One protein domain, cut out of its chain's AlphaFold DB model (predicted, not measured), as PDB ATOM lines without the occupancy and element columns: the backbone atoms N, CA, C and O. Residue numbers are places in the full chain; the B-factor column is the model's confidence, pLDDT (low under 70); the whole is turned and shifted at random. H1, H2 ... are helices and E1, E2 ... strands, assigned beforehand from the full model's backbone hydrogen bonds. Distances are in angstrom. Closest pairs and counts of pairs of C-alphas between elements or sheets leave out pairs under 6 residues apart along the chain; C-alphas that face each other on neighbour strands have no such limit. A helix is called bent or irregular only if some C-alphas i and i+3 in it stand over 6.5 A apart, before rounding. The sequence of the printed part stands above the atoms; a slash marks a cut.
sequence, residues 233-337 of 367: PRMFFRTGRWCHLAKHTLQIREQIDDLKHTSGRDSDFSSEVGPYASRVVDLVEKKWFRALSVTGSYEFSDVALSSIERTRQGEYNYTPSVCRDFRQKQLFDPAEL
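What this domain is: This is residues 233 to 337 of the 367 residues of an uncharacterized protein of Trichophyton rubrum CBS 288.86 (UniProt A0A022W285). A long hairpin of two helices, H2 and H3, makes the long axis of this domain, with its turn, residues 261 to 266, at one end. Toward the other end are the short helices H4 and H5, while the short helix H1 and the small strand hairpin E1 E2 lie nearer the middle of the length; H1 packs on residues 242 to 249 of H2, H5 on H1, and H4 on the end of H3, residues 287 to 288. The 105 printed residues include five named helices and two named strands, in the order H1 H2 H3 E1 E2 H4 H5, with an antiparallel sheet E1 E2; the class is mostly helix. The whole is only just compact, close to loose, with a radius of gyration of the C-alphas of 15.5 A, and elongated, spanning 52 by 28 by 23 A.

Where its parts are: Find C-alpha 233 at (29.188, 20.787, 24.181), where H1, residues 233 to 238, begins. H2, residues 242 to 260, runs 27.1 A; H3, residues 267 to 288, runs 30.6 A with a kink of 45 degrees near residue 274, and is only just irregular: C-alphas 272 and 275 are 6.9 A apart. Next come E1, 289 to 292, E2, 298 to 300, H4, 302 to 309, and H5, 320 to 327, ending at C-alpha 327 (20.935, 13.218, 29.207).

How they stand to each other: H1 and H2 touch as a helical hairpin, closest at the C-alphas of Phe 236 and Leu 245, 5.3 A. H2 and H3, also a helical hairpin, touch at a shallow tilt of 30 degrees, opposite ways, closest at C-alphas 259 and 270, 5.5 A. In hairpin E1 E2, look for N 290 and O 299, 2.8 A apart. H3 touches H4 with residues 287 to 288 alone, closest at C-alphas 288 and 304, 5.2 A. H1 touches H5 at a steep tilt of 47 degrees, closest at C-alphas 238 and 326, 5.2 A; H4 and H5 are apart. Every O i to N i+4 pair is within hydrogen-bond range in H1, H2, H4 and H5, and 15 of 18 in H3.

The domain as a whole: The farthest C-alphas, Gly 264 and Gln 313, are 52.5 A apart. The printed part has no cut and no long link. Its mean pLDDT is 75.0; look for values under 70 at residues 239 to 240, 262 to 266, 294 to 296 and 309 to 328.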
ATOM      1  N   PRO A 233      29.757  20.058  23.047       75.62
ATOM      2  CA  PRO A 233      29.188  20.787  24.181       75.62
ATOM      3  C   PRO A 233      28.357  19.876  25.083       75.62
ATOM      4  O   PRO A 233      28.338  20.034  26.303       75.62
ATOM      5  N   ARG A 234      27.720  18.853  24.510       75.31
ATOM      6  CA  ARG A 234      26.964  17.865  25.275       75.31
ATOM      7  C   ARG A 234      27.840  16.952  26.102       75.31
ATOM      8  O   ARG A 234      27.459  16.625  27.226       75.31
ATOM      9  N   MET A 235      28.967  16.508  25.556       75.38
ATOM     10  CA  MET A 235      29.941  15.742  26.323       75.38
ATOM     11  C   MET A 235      30.429  16.577  27.498       75.38
ATOM     12  O   MET A 235      30.364  16.113  28.634       75.38
ATOM     13  N   PHE A 236      30.841  17.822  27.258       77.50
ATOM     14  CA  PHE A 236      31.343  18.693  28.320       77.50
ATOM     15  C   PHE A 236      30.296  18.944  29.401       77.50
ATOM     16  O   PHE A 236      30.586  18.818  30.588       77.50
ATOM     17  N   PHE A 237      29.057  19.181  28.986       76.00
ATOM     18  CA  PHE A 237      27.921  19.334  29.879       76.00
ATOM     19  C   PHE A 237      27.635  18.071  30.711       76.00
ATOM     20  O   PHE A 237      27.519  18.142  31.930       76.00
ATOM     21  N   ARG A 238      27.573  16.890  30.078       71.69
ATOM     22  CA  ARG A 238      27.266  15.607  30.746       71.69
ATOM     23  C   ARG A 238      28.386  15.109  31.655       71.69
ATOM     24  O   ARG A 238      28.113  14.396  32.614       71.69
ATOM     25  N   THR A 239      29.631  15.453  31.338       67.62
ATOM     26  CA  THR A 239      30.822  15.047  32.102       67.62
ATOM     27  C   THR A 239      31.229  16.062  33.164       67.62
ATOM     28  O   THR A 239      32.239  15.872  33.832       67.62
ATOM     29  N   GLY A 240      30.472  17.151  33.323       68.81
ATOM     30  CA  GLY A 240      30.807  18.208  34.272       68.81
ATOM     31  C   GLY A 240      32.074  18.990  33.910       68.81
ATOM     32  O   GLY A 240      32.620  19.707  34.745       68.81
ATOM     33  N   ARG A 241      32.547  18.900  32.662       75.75
ATOM     34  CA  ARG A 241      33.675  19.681  32.135       75.75
ATOM     35  C   ARG A 241      33.211  21.079  31.715       75.75
ATOM     36  O   ARG A 241      33.419  21.505  30.583       75.75
ATOM     37  N   TRP A 242      32.587  21.810  32.632       78.25
ATOM     38  CA  TRP A 242      31.941  23.101  32.364       78.25
ATOM     39  C   TRP A 242      32.896  24.175  31.823       78.25
ATOM     40  O   TRP A 242      32.507  24.965  30.970       78.25
ATOM     41  N   CYS A 243      34.167  24.157  32.230       78.19
ATOM     42  CA  CYS A 243      35.195  25.050  31.683       78.19
ATOM     43  C   CYS A 243      35.462  24.774  30.194       78.19
ATOM     44  O   CYS A 243      35.719  25.690  29.419       78.19
ATOM     45  N   HIS A 244      35.390  23.504  29.779       82.75
ATOM     46  CA  HIS A 244      35.520  23.123  28.372       82.75
ATOM     47  C   HIS A 244      34.266  23.512  27.587       82.75
ATOM     48  O   HIS A 244      34.388  23.949  26.450       82.75
ATOM     49  N   LEU A 245      33.080  23.433  28.207       83.56
ATOM     50  CA  LEU A 245      31.849  23.966  27.617       83.56
ATOM     51  C   LEU A 245      31.956  25.480  27.375       83.56
ATOM     52  O   LEU A 245      31.595  25.933  26.296       83.56
ATOM     53  N   ALA A 246      32.492  26.243  28.332       85.25
ATOM     54  CA  ALA A 246      32.728  27.683  28.193       85.25
ATOM     55  C   ALA A 246      33.667  27.996  27.013       85.25
ATOM     56  O   ALA A 246      33.297  28.744  26.112       85.25
ATOM     57  N   LYS A 247      34.844  27.351  26.972       85.81
ATOM     58  CA  LYS A 247      35.820  27.509  25.877       85.81
ATOM     59  C   LYS A 247      35.235  27.134  24.518       85.81
ATOM     60  O   LYS A 247      35.394  27.877  23.561       85.81
ATOM     61  N   HIS A 248      34.526  26.010  24.450       84.75
ATOM     62  CA  HIS A 248      33.864  25.569  23.228       84.75
ATOM     63  C   HIS A 248      32.795  26.573  22.776       84.75
ATOM     64  O   HIS A 248      32.658  26.838  21.592       84.75
ATOM     65  N   THR A 249      32.029  27.151  23.706       86.75
ATOM     66  CA  THR A 249      31.008  28.161  23.379       86.75
ATOM     67  C   THR A 249      31.646  29.417  22.773       86.75
ATOM     68  O   THR A 249      31.177  29.879  21.739       86.75
ATOM     69  N   LEU A 250      32.759  29.898  23.343       86.31
ATOM     70  CA  LEU A 250      33.521  31.043  22.819       86.31
ATOM     71  C   LEU A 250      34.127  30.777  21.436       86.31
ATOM     72  O   LEU A 250      33.934  31.576  20.530       86.31
ATOM     73  N   GLN A 251      34.789  29.633  21.248       84.50
ATOM     74  CA  GLN A 251      35.377  29.262  19.953       84.50
ATOM     75  C   GLN A 251      34.330  29.223  18.838       84.50
ATOM     76  O   GLN A 251      34.562  29.664  17.719       84.50
ATOM     77  N   ILE A 252      33.146  28.703  19.152       83.56
ATOM     78  CA  ILE A 252      32.037  28.668  18.207       83.56
ATOM     79  C   ILE A 252      31.498  30.073  17.930       83.56
ATOM     80  O   ILE A 252      31.104  30.357  16.802       83.56
ATOM     81  N   ARG A 253      31.458  30.949  18.939       85.38
ATOM     82  CA  ARG A 253      31.037  32.339  18.763       85.38
ATOM     83  C   ARG A 253      31.942  33.063  17.769       85.38
ATOM     84  O   ARG A 253      31.419  33.665  16.840       85.38
ATOM     85  N   GLU A 254      33.255  32.917  17.925       83.81
ATOM     86  CA  GLU A 254      34.256  33.456  16.995       83.81
ATOM     87  C   GLU A 254      34.010  32.948  15.567       83.81
ATOM     88  O   GLU A 254      33.848  33.749  14.654       83.81
ATOM     89  N   GLN A 255      33.823  31.635  15.384       81.44
ATOM     90  CA  GLN A 255      33.524  31.053  14.065       81.44
ATOM     91  C   GLN A 255      32.222  31.581  13.440       81.44
ATOM     92  O   GLN A 255      32.127  31.743  12.223       81.44
ATOM     93  N   ILE A 256      31.189  31.827  14.250       83.81
ATOM     94  CA  ILE A 256      29.923  32.406  13.776       83.81
ATOM     95  C   ILE A 256      30.113  33.870  13.376       83.81
ATOM     96  O   ILE A 256      29.489  34.318  12.414       83.81
ATOM     97  N   ASP A 257      30.923  34.620  14.115       82.94
ATOM     98  CA  ASP A 257      31.210  36.016  13.800       82.94
ATOM     99  C   ASP A 257      32.052  36.129  12.522       82.94
ATOM    100  O   ASP A 257      31.705  36.926  11.652       82.94
ATOM    101  N   ASP A 258      33.032  35.245  12.321       79.94
ATOM    102  CA  ASP A 258      33.775  35.132  11.059       79.94
ATOM    103  C   ASP A 258      32.829  34.887   9.868       79.94
ATOM    104  O   ASP A 258      32.938  35.527   8.821       79.94
ATOM    105  N   LEU A 259      31.811  34.038  10.054       78.44
ATOM    106  CA  LEU A 259      30.767  33.771   9.058       78.44
ATOM    107  C   LEU A 259      29.855  34.955   8.736       78.44
ATOM    108  O   LEU A 259      29.249  34.987   7.666       78.44
ATOM    109  N   LYS A 260      29.706  35.930   9.636       72.94
ATOM    110  CA  LYS A 260      28.939  37.154   9.334       72.94
ATOM    111  C   LYS A 260      29.692  38.069   8.373       72.94
ATOM    112  O   LYS A 260      29.083  38.964   7.785       72.94
ATOM    113  N   HIS A 261      30.996  37.855   8.227       71.31
ATOM    114  CA  HIS A 261      31.887  38.660   7.402       71.31
ATOM    115  C   HIS A 261      32.361  37.927   6.138       71.31
ATOM    116  O   HIS A 261      33.058  38.527   5.318       71.31
ATOM    117  N   THR A 262      31.952  36.671   5.929       68.69
ATOM    118  CA  THR A 262      32.226  35.940   4.689       68.69
ATOM    119  C   THR A 262      31.301  36.384   3.553       68.69
ATOM    120  O   THR A 262      30.106  36.619   3.723       68.69
ATOM    121  N   SER A 263      31.875  36.516   2.354       58.03
ATOM    122  CA  SER A 263      31.167  36.867   1.119       58.03
ATOM    123  C   SER A 263      31.543  35.888   0.004       58.03
ATOM    124  O   SER A 263      32.589  35.245   0.061       58.03
ATOM    125  N   GLY A 264      30.696  35.753  -1.018       68.00
ATOM    126  CA  GLY A 264      30.956  34.844  -2.137       68.00
ATOM    127  C   GLY A 264      30.554  33.399  -1.837       68.00
ATOM    128  O   GLY A 264      29.407  33.151  -1.488       68.00
ATOM    129  N   ARG A 265      31.478  32.444  -2.014       61.03
ATOM    130  CA  ARG A 265      31.217  30.987  -2.016       61.03
ATOM    131  C   ARG A 265      30.554  30.458  -0.730       61.03
ATOM    132  O   ARG A 265      29.818  29.482  -0.791       61.03
ATOM    133  N   ASP A 266      30.742  31.150   0.390       67.75
ATOM    134  CA  ASP A 266      30.258  30.734   1.714       67.75
ATOM    135  C   ASP A 266      28.930  31.410   2.122       67.75
ATOM    136  O   ASP A 266      28.465  31.271   3.259       67.75
ATOM    137  N   SER A 267      28.293  32.152   1.202       73.50
ATOM    138  CA  SER A 267      27.066  32.919   1.472       73.50
ATOM    139  C   SER A 267      25.894  32.052   1.923       73.50
ATOM    140  O   SER A 267      25.056  32.505   2.705       73.50
ATOM    141  N   ASP A 268      25.826  30.809   1.454       75.94
ATOM    142  CA  ASP A 268      24.728  29.892   1.767       75.94
ATOM    143  C   ASP A 268      24.800  29.437   3.228       75.94
ATOM    144  O   ASP A 268      23.792  29.415   3.937       75.94
ATOM    145  N   PHE A 269      26.012  29.170   3.727       77.75
ATOM    146  CA  PHE A 269      26.226  28.851   5.137       77.75
ATOM    147  C   PHE A 269      25.913  30.066   6.020       77.75
ATOM    148  O   PHE A 269      25.184  29.956   7.011       77.75
ATOM    149  N   SER A 270      26.406  31.245   5.632       78.75
ATOM    150  CA  SER A 270      26.163  32.495   6.359       78.75
ATOM    151  C   SER A 270      24.674  32.857   6.426       78.75
ATOM    152  O   SER A 270      24.182  33.223   7.490       78.75
ATOM    153  N   SER A 271      23.924  32.695   5.332       78.44
ATOM    154  CA  SER A 271      22.517  33.110   5.248       78.44
ATOM    155  C   SER A 271      21.518  32.088   5.803       78.44
ATOM    156  O   SER A 271      20.543  32.487   6.443       78.44
ATOM    157  N   GLU A 272      21.744  30.782   5.612       78.25
ATOM    158  CA  GLU A 272      20.806  29.745   6.068       78.25
ATOM    159  C   GLU A 272      21.130  29.197   7.464       78.25
ATOM    160  O   GLU A 272      20.223  28.872   8.235       78.25
ATOM    161  N   VAL A 273      22.417  29.080   7.802       80.50
ATOM    162  CA  VAL A 273      22.880  28.366   9.001       80.50
ATOM    163  C   VAL A 273      23.354  29.330  10.090       80.50
ATOM    164  O   VAL A 273      23.029  29.132  11.265       80.50
ATOM    165  N   GLY A 274      24.048  30.405   9.712       81.25
ATOM    166  CA  GLY A 274      24.587  31.424  10.619       81.25
ATOM    167  C   GLY A 274      23.575  31.990  11.633       81.25
ATOM    168  O   GLY A 274      23.852  31.954  12.836       81.25
ATOM    169  N   PRO A 275      22.372  32.448  11.223       82.12
ATOM    170  CA  PRO A 275      21.382  33.008  12.145       82.12
ATOM    171  C   PRO A 275      20.891  31.987  13.172       82.12
ATOM    172  O   PRO A 275      20.702  32.308  14.347       82.12
ATOM    173  N   TYR A 276      20.706  30.739  12.739       81.69
ATOM    174  CA  TYR A 276      20.294  29.648  13.611       81.69
ATOM    175  C   TYR A 276      21.401  29.280  14.606       81.69
ATOM    176  O   TYR A 276      21.131  29.184  15.804       81.69
ATOM    177  N   ALA A 277      22.640  29.143  14.128       82.19
ATOM    178  CA  ALA A 277      23.820  28.888  14.949       82.19
ATOM    179  C   ALA A 277      24.005  29.964  16.018       82.19
ATOM    180  O   ALA A 277      24.055  29.642  17.206       82.19
ATOM    181  N   SER A 278      23.997  31.237  15.613       85.94
ATOM    182  CA  SER A 278      24.101  32.376  16.527       85.94
ATOM    183  C   SER A 278      23.033  32.304  17.612       85.94
ATOM    184  O   SER A 278      23.339  32.435  18.793       85.94
ATOM    185  N   ARG A 279      21.781  32.024  17.230       85.94
ATOM    186  CA  ARG A 279      20.672  31.979  18.182       85.94
ATOM    187  C   ARG A 279      20.785  30.824  19.171       85.94
ATOM    188  O   ARG A 279      20.457  30.997  20.340       85.94
ATOM    189  N   VAL A 280      21.211  29.647  18.717       85.00
ATOM    190  CA  VAL A 280      21.443  28.495  19.599       85.00
ATOM    191  C   VAL A 280      22.505  28.836  20.642       85.00
ATOM    192  O   VAL A 280      22.273  28.611  21.829       85.00
ATOM    193  N   VAL A 281      23.620  29.433  20.218       87.19
ATOM    194  CA  VAL A 281      24.707  29.832  21.120       87.19
ATOM    195  C   VAL A 281      24.235  30.905  22.107       87.19
ATOM    196  O   VAL A 281      24.452  30.738  23.302       87.19
ATOM    197  N   ASP A 282      23.469  31.913  21.666       87.75
ATOM    198  CA  ASP A 282      22.886  32.930  22.563       87.75
ATOM    199  C   ASP A 282      22.038  32.304  23.678       87.75
ATOM    200  O   ASP A 282      22.095  32.708  24.840       87.75
ATOM    201  N   LEU A 283      21.210  31.315  23.326       88.12
ATOM    202  CA  LEU A 283      20.318  30.658  24.277       88.12
ATOM    203  C   LEU A 283      21.081  29.775  25.271       88.12
ATOM    204  O   LEU A 283      20.671  29.651  26.427       88.12
ATOM    205  N   VAL A 284      22.184  29.167  24.836       87.62
ATOM    206  CA  VAL A 284      23.091  28.400  25.698       87.62
ATOM    207  C   VAL A 284      23.809  29.332  26.660       87.62
ATOM    208  O   VAL A 284      23.800  29.070  27.864       87.62
ATOM    209  N   GLU A 285      24.393  30.412  26.138       89.19
ATOM    210  CA  GLU A 285      25.084  31.436  26.917       89.19
ATOM    211  C   GLU A 285      24.170  31.972  28.010       89.19
ATOM    212  O   GLU A 285      24.463  31.803  29.190       89.19
ATOM    213  N   LYS A 286      22.989  32.469  27.624       88.81
ATOM    214  CA  LYS A 286      21.972  32.991  28.542       88.81
ATOM    215  C   LYS A 286      21.563  31.988  29.624       88.81
ATOM    216  O   LYS A 286      21.241  32.387  30.743       88.81
ATOM    217  N   LYS A 287      21.501  30.692  29.303       88.44
ATOM    218  CA  LYS A 287      21.046  29.672  30.255       88.44
ATOM    219  C   LYS A 287      22.131  29.266  31.245       88.44
ATOM    220  O   LYS A 287      21.822  29.091  32.423       88.44
ATOM    221  N   TRP A 288      23.363  29.062  30.787       87.38
ATOM    222  CA  TRP A 288      24.414  28.429  31.595       87.38
ATOM    223  C   TRP A 288      25.464  29.399  32.127       87.38
ATOM    224  O   TRP A 288      26.143  29.068  33.100       87.38
ATOM    225  N   PHE A 289      25.571  30.592  31.553       89.94
ATOM    226  CA  PHE A 289      26.608  31.556  31.886       89.94
ATOM    227  C   PHE A 289      25.990  32.910  32.246       89.94
ATOM    228  O   PHE A 289      25.069  33.394  31.596       89.94
ATOM    229  N   ARG A 290      26.487  33.516  33.324       87.44
ATOM    230  CA  ARG A 290      26.188  34.900  33.711       87.44
ATOM    231  C   ARG A 290      27.106  35.875  32.978       87.44
ATOM    232  O   ARG A 290      26.665  36.945  32.572       87.44
ATOM    233  N   ALA A 291      28.360  35.475  32.796       83.69
ATOM    234  CA  ALA A 291      29.357  36.183  32.014       83.69
ATOM    235  C   ALA A 291      30.232  35.166  31.275       83.69
ATOM    236  O   ALA A 291      30.582  34.120  31.826       83.69
ATOM    237  N   LEU A 292      30.585  35.477  30.031       83.88
ATOM    238  CA  LEU A 292      31.488  34.684  29.207       83.88
ATOM    239  C   LEU A 292      32.395  35.661  28.450       83.88
ATOM    240  O   LEU A 292      31.904  36.495  27.696       83.88
ATOM    241  N   SER A 293      33.698  35.605  28.709       77.50
ATOM    242  CA  SER A 293      34.687  36.527  28.148       77.50
ATOM    243  C   SER A 293      35.641  35.807  27.207       77.50
ATOM    244  O   SER A 293      36.139  34.728  27.531       77.50
ATOM    245  N   VAL A 294      36.000  36.472  26.109       66.50
ATOM    246  CA  VAL A 294      37.036  36.040  25.154       66.50
ATOM    247  C   VAL A 294      38.394  35.818  25.843       66.50
ATOM    248  O   VAL A 294      39.165  34.954  25.442       66.50
ATOM    249  N   THR A 295      38.671  36.510  26.957       66.19
ATOM    250  CA  THR A 295      39.897  36.312  27.758       66.19
ATOM    251  C   THR A 295      39.914  35.012  28.574       66.19
ATOM    252  O   THR A 295      40.875  34.740  29.291       66.19
ATOM    253  N   GLY A 296      38.861  34.193  28.485       63.19
ATOM    254  CA  GLY A 296      38.751  32.899  29.156       63.19
ATOM    255  C   GLY A 296      38.144  32.956  30.559       63.19
ATOM    256  O   GLY A 296      38.022  31.908  31.198       63.19
ATOM    257  N   SER A 297      37.734  34.134  31.039       73.69
ATOM    258  CA  SER A 297      36.937  34.253  32.263       73.69
ATOM    259  C   SER A 297      35.471  33.901  31.995       73.69
ATOM    260  O   SER A 297      34.883  34.291  30.986       73.69
ATOM    261  N   TYR A 298      34.870  33.132  32.901       80.62
ATOM    262  CA  TYR A 298      33.461  32.759  32.829       80.62
ATOM    263  C   TYR A 298      32.842  32.721  34.225       80.62
ATOM    264  O   TYR A 298      33.467  32.285  35.192       80.62
ATOM    265  N   GLU A 299      31.587  33.140  34.308       84.19
ATOM    266  CA  GLU A 299      30.755  33.035  35.500       84.19
ATOM    267  C   GLU A 299      29.535  32.182  35.176       84.19
ATOM    268  O   GLU A 299      28.864  32.391  34.165       84.19
ATOM    269  N   PHE A 300      29.233  31.210  36.033       84.88
ATOM    270  CA  PHE A 300      28.069  30.346  35.866       84.88
ATOM    271  C   PHE A 300      26.785  31.054  36.300       84.88
ATOM    272  O   PHE A 300      26.782  31.831  37.252       84.88
ATOM    273  N   SER A 301      25.680  30.765  35.611       85.00
ATOM    274  CA  SER A 301      24.352  31.212  36.039       85.00
ATOM    275  C   SER A 301      23.887  30.464  37.297       85.00
ATOM    276  O   SER A 301      24.349  29.357  37.579       85.00
ATOM    277  N   ASP A 302      22.886  30.989  38.005       84.94
ATOM    278  CA  ASP A 302      22.276  30.290  39.150       84.94
ATOM    279  C   ASP A 302      21.677  28.925  38.747       84.94
ATOM    280  O   ASP A 302      21.680  27.954  39.511       84.94
ATOM    281  N   VAL A 303      21.203  28.806  37.502       82.19
ATOM    282  CA  VAL A 303      20.713  27.545  36.916       82.19
ATOM    283  C   VAL A 303      21.848  26.530  36.754       82.19
ATOM    284  O   VAL A 303      21.663  25.332  37.008       82.19
ATOM    285  N   ALA A 304      23.024  26.997  36.335       79.62
ATOM    286  CA  ALA A 304      24.221  26.180  36.228       79.62
ATOM    287  C   ALA A 304      24.727  25.768  37.613       79.62
ATOM    288  O   ALA A 304      24.894  24.574  37.853       79.62
ATOM    289  N   LEU A 305      24.869  26.713  38.545       79.69
ATOM    290  CA  LEU A 305      25.325  26.459  39.914       79.69
ATOM    291  C   LEU A 305      24.417  25.463  40.641       79.69
ATOM    292  O   LEU A 305      24.895  24.432  41.102       79.69
ATOM    293  N   SER A 306      23.098  25.662  40.612       78.94
ATOM    294  CA  SER A 306      22.143  24.712  41.203       78.94
ATOM    295  C   SER A 306      22.171  23.329  40.536       78.94
ATOM    296  O   SER A 306      21.946  22.303  41.183       78.94
ATOM    297  N   SER A 307      22.464  23.261  39.232       74.31
ATOM    298  CA  SER A 307      22.653  21.990  38.525       74.31
ATOM    299  C   SER A 307      23.946  21.279  38.924       74.31
ATOM    300  O   SER A 307      23.941  20.049  39.008       74.31
ATOM    301  N   ILE A 308      25.014  22.041  39.156       72.69
ATOM    302  CA  ILE A 308      26.336  21.586  39.591       72.69
ATOM    303  C   ILE A 308      26.282  21.106  41.048       72.69
ATOM    304  O   ILE A 308      26.757  20.021  41.356       72.69
ATOM    305  N   GLU A 309      25.646  21.860  41.940       69.38
ATOM    306  CA  GLU A 309      25.509  21.530  43.363       69.38
ATOM    307  C   GLU A 309      24.713  20.245  43.590       69.38
ATOM    308  O   GLU A 309      25.150  19.375  44.341       69.38
ATOM    309  N   ARG A 310      23.603  20.050  42.864       62.19
ATOM    310  CA  ARG A 310      22.833  18.791  42.916       62.19
ATOM    311  C   ARG A 310      23.624  17.569  42.449       62.19
ATOM    312  O   ARG A 310      23.237  16.453  42.766       62.19
ATOM    313  N   THR A 311      24.692  17.766  41.676       57.41
ATOM    314  CA  THR A 311      25.541  16.681  41.161       57.41
ATOM    315  C   THR A 311      26.842  16.496  41.943       57.41
ATOM    316  O   THR A 311      27.531  15.508  41.722       57.41
ATOM    317  N   ARG A 312      27.148  17.378  42.907       52.69
ATOM    318  CA  ARG A 312      28.370  17.375  43.731       52.69
ATOM    319  C   ARG A 312      28.358  16.428  44.941       52.69
ATOM    320  O   ARG A 312      29.274  16.494  45.752       52.69
ATOM    321  N   GLN A 313      27.399  15.509  45.071       51.91
ATOM    322  CA  GLN A 313      27.428  14.483  46.133       51.91
ATOM    323  C   GLN A 313      28.418  13.321  45.868       51.91
ATOM    324  O   GLN A 313      28.269  12.234  46.414       51.91
ATOM    325  N   GLY A 314      29.453  13.540  45.056       42.97
ATOM    326  CA  GLY A 314      30.545  12.596  44.831       42.97
ATOM    327  C   GLY A 314      31.559  13.164  43.843       42.97
ATOM    328  O   GLY A 314      31.208  13.997  43.006       42.97
ATOM    329  N   GLU A 315      32.820  12.749  43.958       42.75
ATOM    330  CA  GLU A 315      33.895  13.113  43.028       42.75
ATOM    331  C   GLU A 315      33.464  12.899  41.567       42.75
ATOM    332  O   GLU A 315      32.768  11.929  41.256       42.75
ATOM    333  N   TYR A 316      33.863  13.824  40.683       53.53
ATOM    334  CA  TYR A 316      33.482  13.909  39.264       53.53
ATOM    335  C   TYR A 316      34.030  12.740  38.428       53.53
ATOM    336  O   TYR A 316      34.833  12.913  37.513       53.53
ATOM    337  N   ASN A 317      33.557  11.537  38.716       52.69
ATOM    338  CA  ASN A 317      33.781  10.358  37.911       52.69
ATOM    339  C   ASN A 317      32.603  10.200  36.949       52.69
ATOM    340  O   ASN A 317      31.437  10.345  37.321       52.69
ATOM    341  N   TYR A 318      32.916   9.919  35.684       54.75
ATOM    342  CA  TYR A 318      31.947   9.578  34.648       54.75
ATOM    343  C   TYR A 318      31.144   8.344  35.087       54.75
ATOM    344  O   TYR A 318      31.550   7.208  34.854       54.75
ATOM    345  N   THR A 319      30.012   8.554  35.759       57.19
ATOM    346  CA  THR A 319      29.117   7.468  36.164       57.19
ATOM    347  C   THR A 319      27.915   7.397  35.216       57.19
ATOM    348  O   THR A 319      27.396   8.430  34.767       57.19
ATOM    349  N   PRO A 320      27.419   6.187  34.896       59.78
ATOM    350  CA  PRO A 320      26.223   6.015  34.072       59.78
ATOM    351  C   PRO A 320      24.973   6.728  34.616       59.78
ATOM    352  O   PRO A 320      24.105   7.108  33.830       59.78
ATOM    353  N   SER A 321      24.872   6.922  35.936       60.28
ATOM    354  CA  SER A 321      23.789   7.664  36.598       60.28
ATOM    355  C   SER A 321      23.853   9.161  36.294       60.28
ATOM    356  O   SER A 321      22.887   9.708  35.770       60.28
ATOM    357  N   VAL A 322      25.012   9.798  36.487       60.09
ATOM    358  CA  VAL A 322      25.236  11.216  36.149       60.09
ATOM    359  C   VAL A 322      24.988  11.464  34.659       60.09
ATOM    360  O   VAL A 322      24.310  12.420  34.275       60.09
ATOM    361  N   CYS A 323      25.435  10.544  33.801       59.81
ATOM    362  CA  CYS A 323      25.137  10.596  32.372       59.81
ATOM    363  C   CYS A 323      23.633  10.537  32.086       59.81
ATOM    364  O   CYS A 323      23.158  11.234  31.192       59.81
ATOM    365  N   ARG A 324      22.878   9.709  32.812       61.84
ATOM    366  CA  ARG A 324      21.426   9.569  32.649       61.84
ATOM    367  C   ARG A 324      20.685  10.840  33.062       61.84
ATOM    368  O   ARG A 324      19.785  11.258  32.337       61.84
ATOM    369  N   ASP A 325      21.111  11.481  34.143       64.06
ATOM    370  CA  ASP A 325      20.497  12.712  34.648       64.06
ATOM    371  C   ASP A 325      20.772  13.899  33.717       64.06
ATOM    372  O   ASP A 325      19.857  14.635  33.338       64.06
ATOM    373  N   PHE A 326      22.016  14.054  33.253       64.81
ATOM    374  CA  PHE A 326      22.357  15.104  32.293       64.81
ATOM    375  C   PHE A 326      21.855  14.820  30.870       64.81
ATOM    376  O   PHE A 326      21.631  15.768  30.121       64.81
ATOM    377  N   ARG A 327      21.610  13.558  30.481       62.94
ATOM    378  CA  ARG A 327      20.935  13.218  29.207       62.94
ATOM    379  C   ARG A 327      19.537  13.826  29.114       62.94
ATOM    380  O   ARG A 327      19.100  14.139  28.016       62.94
ATOM    381  N   GLN A 328      18.850  13.996  30.240       63.97
ATOM    382  CA  GLN A 328      17.500  14.564  30.270       63.97
ATOM    383  C   GLN A 328      17.496  16.098  30.345       63.97
ATOM    384  O   GLN A 328      16.454  16.721  30.138       63.97
ATOM    385  N   LYS A 329      18.648  16.722  30.622       73.38
ATOM    386  CA  LYS A 329      18.783  18.179  30.682       73.38
ATOM    387  C   LYS A 329      19.095  18.748  29.298       73.38
ATOM    388  O   LYS A 329      20.019  18.319  28.613       73.38
ATOM    389  N   GLN A 330      18.330  19.760  28.903       76.06
ATOM    390  CA  GLN A 330      18.526  20.476  27.643       76.06
ATOM    391  C   GLN A 330      19.530  21.622  27.811       76.06
ATOM    392  O   GLN A 330      19.481  22.339  28.814       76.06
ATOM    393  N   LEU A 331      20.373  21.846  26.799       79.56
ATOM    394  CA  LEU A 331      21.350  22.941  26.780       79.56
ATOM    395  C   LEU A 331      20.701  24.328  26.659       79.56
ATOM    396  O   LEU A 331      21.296  25.308  27.074       79.56
ATOM    397  N   PHE A 332      19.463  24.422  26.192       82.50
ATOM    398  CA  PHE A 332      18.664  25.647  26.213       82.50
ATOM    399  C   PHE A 332      17.171  25.300  26.219       82.50
ATOM    400  O   PHE A 332      16.844  24.117  26.145       82.50
ATOM    401  N   ASP A 333      16.279  26.285  26.386       78.06
ATOM    402  CA  ASP A 333      14.840  26.080  26.160       78.06
ATOM    403  C   ASP A 333      14.531  26.188  24.654       78.06
ATOM    404  O   ASP A 333      14.629  27.276  24.079       78.06
ATOM    405  N   PRO A 334      14.140  25.092  23.987       72.94
ATOM    406  CA  PRO A 334      13.860  25.098  22.557       72.94
ATOM    407  C   PRO A 334      12.627  25.919  22.165       72.94
ATOM    408  O   PRO A 334      12.466  26.241  20.986       72.94
ATOM    409  N   ALA A 335      11.755  26.274  23.115       70.44
ATOM    410  CA  ALA A 335      10.646  27.192  22.864       70.44
ATOM    411  C   ALA A 335      11.130  28.622  22.559       70.44
ATOM    412  O   ALA A 335      10.463  29.345  21.818       70.44
ATOM    413  N   GLU A 336      12.310  29.013  23.058       76.31
ATOM    414  CA  GLU A 336      12.926  30.321  22.788       76.31
ATOM    415  C   GLU A 336      13.635  30.388  21.416       76.31
ATOM    416  O   GLU A 336      14.111  31.456  21.000       76.31
ATOM    417  N   LEU A 337      13.692  29.260  20.693       74.00
ATOM    418  CA  LEU A 337      14.272  29.152  19.356       74.00
ATOM    419  C   LEU A 337      13.254  29.584  18.290       74.00
ATOM    420  O   LEU A 337      12.369  28.828  17.854       74.00
TER     421      LEU A 337